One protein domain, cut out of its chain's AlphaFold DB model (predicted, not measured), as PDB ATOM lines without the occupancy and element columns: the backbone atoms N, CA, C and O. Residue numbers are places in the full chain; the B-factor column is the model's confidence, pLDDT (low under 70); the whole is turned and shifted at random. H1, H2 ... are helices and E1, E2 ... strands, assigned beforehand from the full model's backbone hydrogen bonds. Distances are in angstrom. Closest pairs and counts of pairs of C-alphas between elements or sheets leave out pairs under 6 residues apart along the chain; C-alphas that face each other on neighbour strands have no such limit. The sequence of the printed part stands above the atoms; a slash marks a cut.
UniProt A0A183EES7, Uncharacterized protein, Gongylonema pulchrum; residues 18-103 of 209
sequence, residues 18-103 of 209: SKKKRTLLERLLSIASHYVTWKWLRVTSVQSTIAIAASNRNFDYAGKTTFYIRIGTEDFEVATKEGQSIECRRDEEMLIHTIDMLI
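AT A GLANCE: This is residues 18 to 103 of the 209 residues of an uncharacterized protein of Gongylonema pulchrum (UniProt A0A183EES7). A twisted sheet of five antiparallel strands has two helices, H1 and H2, side by side over one face, with no named helix on its other face. H2 covers the sheet along E3, while H1 reaches the sheet near edge strand E1 with its residues 28 to 31. The printed part has 86 residues with two named helices and five named strands, in the order H1 E1 E2 E3 E4 E5 H2; the sheet's order is E1 E2 E3 E4 E5, and the class is mixed, helices and strands. The whole is compact, with a radius of gyration of the C-alphas of 12.9 A and spans of 39 by 26 by 22 A.

IN THESE COORDINATES: H1, residues 18 to 31, begins at C-alpha 18 at (295.600, 298.773, 272.405) and is 20.0 A long from first to last C-alpha. E1, residues 36 to 43, is 20.9 A long; E2, residues 48 to 54, and E3, residues 65 to 71, are 19.9 A each. E4, residues 76 to 80, is 13.4 A long, and E5, residues 85 to 87, is 6.3 A. H2, residues 92 to 103, is 16.7 A long and ends at C-alpha 103 at (319.976, 292.675, 276.449).

HOW THE PARTS SIT: The strands E1 to E5 form a meander, each strand the antiparallel neighbour of the one before, and each pair of successive strands is a hairpin. Between E1 and E2, N 39 and O 51 are 2.9 A apart, within hydrogen-bond range. The same holds for N 50 and O 69 of E2 and E3, 2.8 A, for N 68 and O 79 of E3 and E4, 2.8 A, and for N 78 and O 86 of E4 and E5, 2.9 A. E1 and E5 are the edge strands and are apart. H2 is on the sheet at a height of 8.7 A over it, over E3 and only just over E4, on which 3 of its C-alphas fall. It runs along the strands, at 0 degrees to E3 on the local plane. The closest C-alphas of E4 and H2, Phe 76 and Leu 95, are 7.4 A apart. H1 is on the sheet too; its closest C-alpha to E1 is that of Leu 28, 7.3 A from that of Trp 38. H1 and H2 touch, H2 with residues 92 to 96 alone, at a shallow tilt of 15 degrees, the same way; their closest C-alphas are those of Lys 20 and Glu 92, 7.0 A. In H1 and H2 every O i to N i+4 pair is within hydrogen-bond range. With H1 and H2 on one face of the sheet, the arrangement has two layers.

THE WHOLE: The two C-alphas farthest apart, those of Ser 18 and Tyr 61, are 40.1 A apart. The printed part has no cut. The link from E2 to E3, 10 residues, is short; the others are tight. The mean pLDDT of the printed part is 78.9, and residues 18 to 23, 31 to 34, 57 and 60 to 61 are under 70.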
ATOM      1  N   SER A  18     295.098 297.392 272.308       51.03
ATOM      2  CA  SER A  18     295.600 298.773 272.405       51.03
ATOM      3  C   SER A  18     296.635 298.989 273.524       51.03
ATOM      4  O   SER A  18     297.697 299.541 273.251       51.03
ATOM      5  N   LYS A  19     296.407 298.489 274.750       49.50
ATOM      6  CA  LYS A  19     297.357 298.673 275.871       49.50
ATOM      7  C   LYS A  19     298.646 297.860 275.712       49.50
ATOM      8  O   LYS A  19     299.723 298.435 275.746       49.50
ATOM      9  N   LYS A  20     298.546 296.551 275.447       52.84
ATOM     10  CA  LYS A  20     299.713 295.645 275.396       52.84
ATOM     11  C   LYS A  20     300.687 295.958 274.253       52.84
ATOM     12  O   LYS A  20     301.902 295.884 274.417       52.84
ATOM     13  N   LYS A  21     300.165 296.346 273.076       56.50
ATOM     14  CA  LYS A  21     301.010 296.834 271.970       56.50
ATOM     15  C   LYS A  21     301.725 298.121 272.357       56.50
ATOM     16  O   LYS A  21     302.876 298.293 271.972       56.50
ATOM     17  N   ARG A  22     301.049 299.000 273.100       60.22
ATOM     18  CA  ARG A  22     301.612 300.267 273.548       60.22
ATOM     19  C   ARG A  22     302.792 300.028 274.481       60.22
ATOM     20  O   ARG A  22     303.843 300.566 274.184       60.22
ATOM     21  N   THR A  23     302.693 299.135 275.465       68.25
ATOM     22  CA  THR A  23     303.814 298.867 276.382       68.25
ATOM     23  C   THR A  23     304.994 298.165 275.712       68.25
ATOM     24  O   THR A  23     306.139 298.522 275.973       68.25
ATOM     25  N   LEU A  24     304.760 297.191 274.819       71.88
ATOM     26  CA  LEU A  24     305.857 296.557 274.077       71.88
ATOM     27  C   LEU A  24     306.544 297.573 273.158       71.88
ATOM     28  O   LEU A  24     307.768 297.627 273.125       71.88
ATOM     29  N   LEU A  25     305.782 298.395 272.432       70.12
ATOM     30  CA  LEU A  25     306.343 299.450 271.587       70.12
ATOM     31  C   LEU A  25     307.052 300.520 272.419       70.12
ATOM     32  O   LEU A  25     308.169 300.884 272.079       70.12
ATOM     33  N   GLU A  26     306.465 300.978 273.524       73.06
ATOM     34  CA  GLU A  26     307.089 301.894 274.485       73.06
ATOM     35  C   GLU A  26     308.389 301.299 275.021       73.06
ATOM     36  O   GLU A  26     309.406 301.991 275.067       73.06
ATOM     37  N   ARG A  27     308.417 299.997 275.330       74.50
ATOM     38  CA  ARG A  27     309.639 299.322 275.756       74.50
ATOM     39  C   ARG A  27     310.662 299.251 274.625       74.50
ATOM     40  O   ARG A  27     311.809 299.623 274.851       74.50
ATOM     41  N   LEU A  28     310.275 298.846 273.418       74.31
ATOM     42  CA  LEU A  28     311.161 298.799 272.248       74.31
ATOM     43  C   LEU A  28     311.721 300.181 271.889       74.31
ATOM     44  O   LEU A  28     312.878 300.283 271.490       74.31
ATOM     45  N   LEU A  29     310.928 301.237 272.066       71.56
ATOM     46  CA  LEU A  29     311.352 302.629 271.920       71.56
ATOM     47  C   LEU A  29     312.276 303.062 273.066       71.56
ATOM     48  O   LEU A  29     313.272 303.723 272.806       71.56
ATOM     49  N   SER A  30     312.011 302.649 274.309       70.31
ATOM     50  CA  SER A  30     312.877 302.948 275.464       70.31
ATOM     51  C   SER A  30     314.228 302.227 275.401       70.31
ATOM     52  O   SER A  30     315.241 302.744 275.860       70.31
ATOM     53  N   ILE A  31     314.246 301.022 274.826       68.75
ATOM     54  CA  ILE A  31     315.442 300.200 274.635       68.75
ATOM     55  C   ILE A  31     316.215 300.649 273.393       68.75
ATOM     56  O   ILE A  31     317.424 300.396 273.313       68.75
ATOM     57  N   ALA A  32     315.540 301.292 272.430       59.47
ATOM     58  CA  ALA A  32     316.172 301.838 271.240       59.47
ATOM     59  C   ALA A  32     317.280 302.801 271.675       59.47
ATOM     60  O   ALA A  32     317.062 303.908 272.156       59.47
ATOM     61  N   SER A  33     318.502 302.316 271.543       64.88
ATOM     62  CA  SER A  33     319.710 302.939 272.055       64.88
ATOM     63  C   SER A  33     320.795 302.767 271.006       64.88
ATOM     64  O   SER A  33     320.622 302.062 270.011       64.88
ATOM     65  N   HIS A  34     321.961 303.366 271.234       60.59
ATOM     66  CA  HIS A  34     323.103 303.226 270.330       60.59
ATOM     67  C   HIS A  34     323.497 301.764 270.048       60.59
ATOM     68  O   HIS A  34     324.188 301.511 269.061       60.59
ATOM     69  N   TYR A  35     323.069 300.820 270.894       73.38
ATOM     70  CA  TYR A  35     323.411 299.408 270.804       73.38
ATOM     71  C   TYR A  35     322.228 298.466 270.552       73.38
ATOM     72  O   TYR A  35     322.493 297.296 270.304       73.38
ATOM     73  N   VAL A  36     320.964 298.914 270.558       83.19
ATOM     74  CA  VAL A  36     319.803 298.058 270.227       83.19
ATOM     75  C   VAL A  36     318.950 298.693 269.138       83.19
ATOM     76  O   VAL A  36     318.513 299.835 269.246       83.19
ATOM     77  N   THR A  37     318.676 297.913 268.098       85.06
ATOM     78  CA  THR A  37     317.795 298.272 266.982       85.06
ATOM     79  C   THR A  37     316.709 297.221 266.827       85.06
ATOM     80  O   THR A  37     316.943 296.045 267.106       85.06
ATOM     81  N   TRP A  38     315.529 297.615 266.359       86.69
ATOM     82  CA  TRP A  38     314.439 296.684 266.095       86.69
ATOM     83  C   TRP A  38     313.746 297.006 264.771       86.69
ATOM     84  O   TRP A  38     313.767 298.147 264.311       86.69
ATOM     85  N   LYS A  39     313.169 295.988 264.127       85.50
ATOM     86  CA  LYS A  39     312.357 296.146 262.913       85.50
ATOM     87  C   LYS A  39     311.308 295.050 262.791       85.50
ATOM     88  O   LYS A  39     311.541 293.913 263.200       85.50
ATOM     89  N   TRP A  40     310.188 295.370 262.154       83.88
ATOM     90  CA  TRP A  40     309.232 294.358 261.711       83.88
ATOM     91  C   TRP A  40     309.847 293.526 260.583       83.88
ATOM     92  O   TRP A  40     310.396 294.072 259.628       83.88
ATOM     93  N   LEU A  41     309.792 292.200 260.715       85.00
ATOM     94  CA  LEU A  41     310.207 291.273 259.659       85.00
ATOM     95  C   LEU A  41     309.025 290.753 258.857       85.00
ATOM     96  O   LEU A  41     309.116 290.596 257.643       85.00
ATOM     97  N   ARG A  42     307.939 290.425 259.552       81.62
ATOM     98  CA  ARG A  42     306.752 289.828 258.957       81.62
ATOM     99  C   ARG A  42     305.545 290.250 259.772       81.62
ATOM    100  O   ARG A  42     305.600 290.221 260.996       81.62
ATOM    101  N   VAL A  43     304.471 290.623 259.094       82.12
ATOM    102  CA  VAL A  43     303.173 290.899 259.706       82.12
ATOM    103  C   VAL A  43     302.144 290.168 258.861       82.12
ATOM    104  O   VAL A  43     301.988 290.471 257.682       82.12
ATOM    105  N   THR A  44     301.510 289.150 259.429       80.88
ATOM    106  CA  THR A  44     300.399 288.430 258.799       80.88
ATOM    107  C   THR A  44     299.209 288.387 259.749       80.88
ATOM    108  O   THR A  44     299.318 288.744 260.924       80.88
ATOM    109  N   SER A  45     298.065 287.928 259.244       73.31
ATOM    110  CA  SER A  45     296.855 287.707 260.043       73.31
ATOM    111  C   SER A  45     297.041 286.665 261.153       73.31
ATOM    112  O   SER A  45     296.327 286.712 262.151       73.31
ATOM    113  N   VAL A  46     298.003 285.750 260.996       76.31
ATOM    114  CA  VAL A  46     298.242 284.625 261.915       76.31
ATOM    115  C   VAL A  46     299.441 284.880 262.828       76.31
ATOM    116  O   VAL A  46     299.435 284.468 263.985       76.31
ATOM    117  N   GLN A  47     300.476 285.564 262.332       81.62
ATOM    118  CA  GLN A  47     301.710 285.770 263.079       81.62
ATOM    119  C   GLN A  47     302.394 287.081 262.689       81.62
ATOM    120  O   GLN A  47     302.535 287.421 261.514       81.62
ATOM    121  N   SER A  48     302.888 287.804 263.687       85.25
ATOM    122  CA  SER A  48     303.756 288.964 263.497       85.25
ATOM    123  C   SER A  48     305.123 288.716 264.127       85.25
ATOM    124  O   SER A  48     305.209 288.214 265.240       85.25
ATOM    125  N   THR A  49     306.199 289.085 263.440       87.50
ATOM    126  CA  THR A  49     307.577 288.860 263.886       87.50
ATOM    127  C   THR A  49     308.361 290.164 263.891       87.50
ATOM    128  O   THR A  49     308.461 290.848 262.866       87.50
ATOM    129  N   ILE A  50     308.978 290.470 265.029       88.94
ATOM    130  CA  ILE A  50     309.888 291.598 265.237       88.94
ATOM    131  C   ILE A  50     311.302 291.039 265.374       88.94
ATOM    132  O   ILE A  50     311.540 290.145 266.181       88.94
ATOM    133  N   ALA A  51     312.257 291.564 264.613       89.06
ATOM    134  CA  ALA A  51     313.674 291.307 264.847       89.06
ATOM    135  C   ALA A  51     314.263 292.388 265.740       89.06
ATOM    136  O   ALA A  51     314.139 293.573 265.426       89.06
ATOM    137  N   ILE A  52     314.972 291.968 266.782       89.00
ATOM    138  CA  ILE A  52     315.771 292.835 267.640       89.00
ATOM    139  C   ILE A  52     317.230 292.469 267.448       89.00
ATOM    140  O   ILE A  52     317.623 291.307 267.540       89.00
ATOM    141  N   ALA A  53     318.035 293.474 267.149       88.06
ATOM    142  CA  ALA A  53     319.451 293.360 266.887       88.06
ATOM    143  C   ALA A  53     320.222 294.255 267.854       88.06
ATOM    144  O   ALA A  53     320.117 295.482 267.781       88.06
ATOM    145  N   ALA A  54     321.023 293.624 268.709       86.06
ATOM    146  CA  ALA A  54     321.953 294.297 269.592       86.06
ATOM    147  C   ALA A  54     323.370 294.266 268.988       86.06
ATOM    148  O   ALA A  54     323.896 293.200 268.656       86.06
ATOM    149  N   SER A  55     323.955 295.441 268.768       84.69
ATOM    150  CA  SER A  55     325.286 295.614 268.176       84.69
ATOM    151  C   SER A  55     325.922 296.907 268.662       84.69
ATOM    152  O   SER A  55     325.315 297.968 268.525       84.69
ATOM    153  N   ASN A  56     327.161 296.855 269.137       77.19
ATOM    154  CA  ASN A  56     327.878 298.047 269.562       77.19
ATOM    155  C   ASN A  56     328.710 298.623 268.407       77.19
ATOM    156  O   ASN A  56     329.704 298.034 267.985       77.19
ATOM    157  N   ARG A  57     328.290 299.778 267.876       67.62
ATOM    158  CA  ARG A  57     329.014 300.461 266.792       67.62
ATOM    159  C   ARG A  57     330.428 300.806 267.280       67.62
ATOM    160  O   ARG A  57     330.567 301.414 268.344       67.62
ATOM    161  N   ASN A  58     331.447 300.481 266.482       72.12
ATOM    162  CA  ASN A  58     332.891 300.620 266.764       72.12
ATOM    163  C   ASN A  58     333.535 299.510 267.618       72.12
ATOM    164  O   ASN A  58     334.724 299.602 267.907       72.12
ATOM    165  N   PHE A  59     332.794 298.471 268.016       71.94
ATOM    166  CA  PHE A  59     333.336 297.332 268.769       71.94
ATOM    167  C   PHE A  59     332.964 296.005 268.091       71.94
ATOM    168  O   PHE A  59     332.252 295.175 268.659       71.94
ATOM    169  N   ASP A  60     333.460 295.792 266.869       68.75
ATOM    170  CA  ASP A  60     333.073 294.645 266.028       68.75
ATOM    171  C   ASP A  60     333.475 293.284 266.627       68.75
ATOM    172  O   ASP A  60     332.820 292.271 266.381       68.75
ATOM    173  N   TYR A  61     334.491 293.258 267.499       68.81
ATOM    174  CA  TYR A  61     334.952 292.051 268.196       68.81
ATOM    175  C   TYR A  61     333.900 291.394 269.096       68.81
ATOM    176  O   TYR A  61     334.001 290.194 269.356       68.81
ATOM    177  N   ALA A  62     332.921 292.158 269.590       70.00
ATOM    178  CA  ALA A  62     331.853 291.638 270.441       70.00
ATOM    179  C   ALA A  62     330.765 290.891 269.654       70.00
ATOM    180  O   ALA A  62     329.958 290.173 270.241       70.00
ATOM    181  N   GLY A  63     330.744 291.046 268.328       75.94
ATOM    182  CA  GLY A  63     329.715 290.468 267.480       75.94
ATOM    183  C   GLY A  63     328.340 291.119 267.654       75.94
ATOM    184  O   GLY A  63     328.120 292.062 268.421       75.94
ATOM    185  N   LYS A  64     327.390 290.605 266.874       82.88
ATOM    186  CA  LYS A  64     326.003 291.066 266.841       82.88
ATOM    187  C   LYS A  64     325.089 289.962 267.341       82.88
ATOM    188  O   LYS A  64     324.992 288.913 266.704       82.88
ATOM    189  N   THR A  65     324.332 290.241 268.394       85.19
ATOM    190  CA  THR A  65     323.273 289.339 268.853       85.19
ATOM    191  C   THR A  65     321.958 289.747 268.212       85.19
ATOM    192  O   THR A  65     321.641 290.926 268.062       85.19
ATOM    193  N   THR A  66     321.189 288.773 267.740       87.81
ATOM    194  CA  THR A  66     319.849 289.020 267.203       87.81
ATOM    195  C   THR A  66     318.907 287.982 267.772       87.81
ATOM    196  O   THR A  66     319.235 286.797 267.781       87.81
ATOM    197  N   PHE A  67     317.744 288.434 268.205       90.50
ATOM    198  CA  PHE A  67     316.645 287.587 268.634       90.50
ATOM    199  C   PHE A  67     315.349 288.104 268.015       90.50
ATOM    200  O   PHE A  67     315.279 289.229 267.509       90.50
ATOM    201  N   TYR A  68     314.339 287.250 267.990       90.38
ATOM    202  CA  TYR A  68     313.078 287.495 267.320       90.38
ATOM    203  C   TYR A  68     311.952 287.392 268.330       90.38
ATOM    204  O   TYR A  68     311.846 286.391 269.027       90.38
ATOM    205  N   ILE A  69     311.093 288.399 268.380       89.12
ATOM    206  CA  ILE A  69     309.817 288.293 269.078       89.12
ATOM    207  C   ILE A  69     308.806 287.843 268.044       89.12
ATOM    208  O   ILE A  69     308.635 288.511 267.020       89.12
ATOM    209  N   ARG A  70     308.137 286.727 268.296       88.00
ATOM    210  CA  ARG A  70     307.031 286.272 267.467       88.00
ATOM    211  C   ARG A  70     305.752 286.368 268.280       88.00
ATOM    212  O   ARG A  70     305.675 285.970 269.437       88.00
ATOM    213  N   ILE A  71     304.769 286.975 267.647       84.38
ATOM    214  CA  ILE A  71     303.463 287.284 268.193       84.38
ATOM    215  C   ILE A  71     302.484 286.448 267.387       84.38
ATOM    216  O   ILE A  71     302.190 286.786 266.237       84.38
ATOM    217  N   GLY A  72     302.062 285.326 267.958       81.31
ATOM    218  CA  GLY A  72     301.044 284.460 267.385       81.31
ATOM    219  C   GLY A  72     299.637 284.951 267.705       81.31
ATOM    220  O   GLY A  72     299.428 286.004 268.323       81.31
ATOM    221  N   THR A  73     298.647 284.167 267.287       75.50
ATOM    222  CA  THR A  73     297.266 284.361 267.730       75.50
ATOM    223  C   THR A  73     297.149 284.072 269.217       75.50
ATOM    224  O   THR A  73     296.595 284.909 269.925       75.50
ATOM    225  N   GLU A  74     297.722 282.960 269.694       74.19
ATOM    226  CA  GLU A  74     297.544 282.435 271.056       74.19
ATOM    227  C   GLU A  74     298.707 282.688 272.022       74.19
ATOM    228  O   GLU A  74     298.504 282.662 273.236       74.19
ATOM    229  N   ASP A  75     299.893 283.013 271.519       79.06
ATOM    230  CA  ASP A  75     301.120 283.073 272.307       79.06
ATOM    231  C   ASP A  75     302.079 284.197 271.879       79.06
ATOM    232  O   ASP A  75     301.992 284.793 270.801       79.06
ATOM    233  N   PHE A  76     303.000 284.512 272.791       83.75
ATOM    234  CA  PHE A  76     304.189 285.307 272.508       83.75
ATOM    235  C   PHE A  76     305.396 284.412 272.748       83.75
ATOM    236  O   PHE A  76     305.484 283.786 273.805       83.75
ATOM    237  N   GLU A  77     306.327 284.383 271.805       87.75
ATOM    238  CA  GLU A  77     307.584 283.658 271.955       87.75
ATOM    239  C   GLU A  77     308.773 284.563 271.618       87.75
ATOM    240  O   GLU A  77     308.720 285.395 270.703       87.75
ATOM    241  N   VAL A  78     309.862 284.402 272.365       89.56
ATOM    242  CA  VAL A  78     311.149 285.032 272.069       89.56
ATOM    243  C   VAL A  78     312.107 283.953 271.588       89.56
ATOM    244  O   VAL A  78     312.551 283.112 272.361       89.56
ATOM    245  N   ALA A  79     312.441 283.994 270.301       89.19
ATOM    246  CA  ALA A  79     313.340 283.050 269.658       89.19
ATOM    247  C   ALA A  79     314.741 283.652 269.499       89.19
ATOM    248  O   ALA A  79     314.923 284.682 268.839       89.19
ATOM    249  N   THR A  80     315.758 283.006 270.060       86.19
ATOM    250  CA  THR A  80     317.160 283.370 269.832       86.19
ATOM    251  C   THR A  80     317.654 282.778 268.510       86.19
ATOM    252  O   THR A  80     317.102 281.814 267.975       86.19
ATOM    253  N   LYS A  81     318.727 283.347 267.949       79.12
ATOM    254  CA  LYS A  81     319.383 282.781 266.756       79.12
ATOM    255  C   LYS A  81     319.969 281.383 266.977       79.12
ATOM    256  O   LYS A  81     320.206 280.680 266.004       79.12
ATOM    257  N   GLU A  82     320.182 280.998 268.229       77.00
ATOM    258  CA  GLU A  82     320.737 279.704 268.636       77.00
ATOM    259  C   GLU A  82     319.675 278.590 268.645       77.00
ATOM    260  O   GLU A  82     319.975 277.452 268.984       77.00
ATOM    261  N   GLY A  83     318.433 278.905 268.255       75.75
ATOM    262  CA  GLY A  83     317.336 277.941 268.169       75.75
ATOM    263  C   GLY A  83     316.566 277.753 269.476       75.75
ATOM    264  O   GLY A  83     315.647 276.942 269.519       75.75
ATOM    265  N   GLN A  84     316.893 278.512 270.524       85.00
ATOM    266  CA  GLN A  84     316.115 278.514 271.760       85.00
ATOM    267  C   GLN A  84     314.863 279.369 271.569       85.00
ATOM    268  O   GLN A  84     314.962 280.509 271.108       85.00
ATOM    269  N   SER A  85     313.699 278.835 271.935       85.25
ATOM    270  CA  SER A  85     312.457 279.605 272.017       85.25
ATOM    271  C   SER A  85     311.989 279.668 273.464       85.25
ATOM    272  O   SER A  85     311.935 278.647 274.150       85.25
ATOM    273  N   ILE A  86     311.697 280.879 273.930       87.19
ATOM    274  CA  ILE A  86     311.175 281.152 275.266       87.19
ATOM    275  C   ILE A  86     309.709 281.535 275.098       87.19
ATOM    276  O   ILE A  86     309.397 282.607 274.576       87.19
ATOM    277  N   GLU A  87     308.810 280.657 275.530       86.06
ATOM    278  CA  GLU A  87     307.375 280.929 275.534       86.06
ATOM    279  C   GLU A  87     307.013 281.883 276.677       86.06
ATOM    280  O   GLU A  87     307.230 281.583 277.850       86.06
ATOM    281  N   CYS A  88     306.402 283.017 276.340       82.50
ATOM    282  CA  CYS A  88     305.939 284.018 277.302       82.50
ATOM    283  C   CYS A  88     304.420 283.950 277.555       82.50
ATOM    284  O   CYS A  88     303.888 284.799 278.257       82.50
ATOM    285  N   ARG A  89     303.694 282.980 276.966       75.62
ATOM    286  CA  ARG A  89     302.275 282.641 277.257       75.62
ATOM    287  C   ARG A  89     301.322 283.845 277.446       75.62
ATOM    288  O   ARG A  89     300.500 283.856 278.357       75.62
ATOM    289  N   ARG A  90     301.419 284.863 276.577       73.75
ATOM    290  CA  ARG A  90     300.647 286.135 276.616       73.75
ATOM    291  C   ARG A  90     300.853 287.017 277.863       73.75
ATOM    292  O   ARG A  90     300.143 288.024 278.010       73.75
ATOM    293  N   ASP A  91     301.825 286.691 278.704       81.38
ATOM    294  CA  ASP A  91     302.286 287.533 279.798       81.38
ATOM    295  C   ASP A  91     303.255 288.598 279.261       81.38
ATOM    296  O   ASP A  91     304.284 288.324 278.637       81.38
ATOM    297  N   GLU A  92     302.863 289.848 279.465       77.38
ATOM    298  CA  GLU A  92     303.593 291.022 279.015       77.38
ATOM    299  C   GLU A  92     304.819 291.294 279.883       77.38
ATOM    300  O   GLU A  92     305.876 291.652 279.357       77.38
ATOM    301  N   GLU A  93     304.707 291.082 281.194       82.56
ATOM    302  CA  GLU A  93     305.826 291.276 282.108       82.56
ATOM    303  C   GLU A  93     306.901 290.233 281.837       82.56
ATOM    304  O   GLU A  93     308.074 290.589 281.732       82.56
ATOM    305  N   MET A  94     306.500 288.979 281.605       84.56
ATOM    306  CA  MET A  94     307.416 287.903 281.223       84.56
ATOM    307  C   MET A  94     308.115 288.189 279.887       84.56
ATOM    308  O   MET A  94     309.323 287.969 279.763       84.56
ATOM    309  N   LEU A  95     307.393 288.724 278.897       84.62
ATOM    310  CA  LEU A  95     307.975 289.116 277.611       84.62
ATOM    311  C   LEU A  95     309.006 290.239 277.780       84.62
ATOM    312  O   LEU A  95     310.138 290.115 277.308       84.62
ATOM    313  N   ILE A  96     308.640 291.322 278.473       85.06
ATOM    314  CA  ILE A  96     309.538 292.460 278.716       85.06
ATOM    315  C   ILE A  96     310.757 292.009 279.524       85.06
ATOM    316  O   ILE A  96     311.887 292.343 279.169       85.06
ATOM    317  N   HIS A  97     310.542 291.221 280.574       86.56
ATOM    318  CA  HIS A  97     311.602 290.664 281.405       86.56
ATOM    319  C   HIS A  97     312.588 289.829 280.580       86.56
ATOM    320  O   HIS A  97     313.799 290.008 280.692       86.56
ATOM    321  N   THR A  98     312.080 288.970 279.692       87.94
ATOM    322  CA  THR A  98     312.909 288.143 278.802       87.94
ATOM    323  C   THR A  98     313.752 289.005 277.860       87.94
ATOM    324  O   THR A  98     314.948 288.760 277.695       87.94
ATOM    325  N   ILE A  99     313.161 290.048 277.269       87.06
ATOM    326  CA  ILE A  99     313.876 290.990 276.395       87.06
ATOM    327  C   ILE A  99     314.988 291.707 277.176       87.06
ATOM    328  O   ILE A  99     316.129 291.767 276.712       87.06
ATOM    329  N   ASP A 100     314.669 292.220 278.365       87.00
ATOM    330  CA  ASP A 100     315.614 292.941 279.219       87.00
ATOM    331  C   ASP A 100     316.786 292.038 279.639       87.00
ATOM    332  O   ASP A 100     317.945 292.462 279.594       87.00
ATOM    333  N   MET A 101     316.500 290.775 279.961       88.44
ATOM    334  CA  MET A 101     317.502 289.756 280.276       88.44
ATOM    335  C   MET A 101     318.436 289.464 279.103       88.44
ATOM    336  O   MET A 101     319.658 289.446 279.278       88.44
ATOM    337  N   LEU A 102     317.891 289.290 277.895       88.31
ATOM    338  CA  LEU A 102     318.700 289.056 276.695       88.31
ATOM    339  C   LEU A 102     319.624 290.240 276.392       88.31
ATOM    340  O   LEU A 102     320.774 290.046 275.992       88.31
ATOM    341  N   ILE A 103     319.159 291.468 276.626       87.25
ATOM    342  CA  ILE A 103     319.976 292.675 276.449       87.25
ATOM    343  C   ILE A 103     321.062 292.765 277.524       87.25
ATOM    344  O   ILE A 103     322.207 293.077 277.196       87.25
TER     345      ILE A 103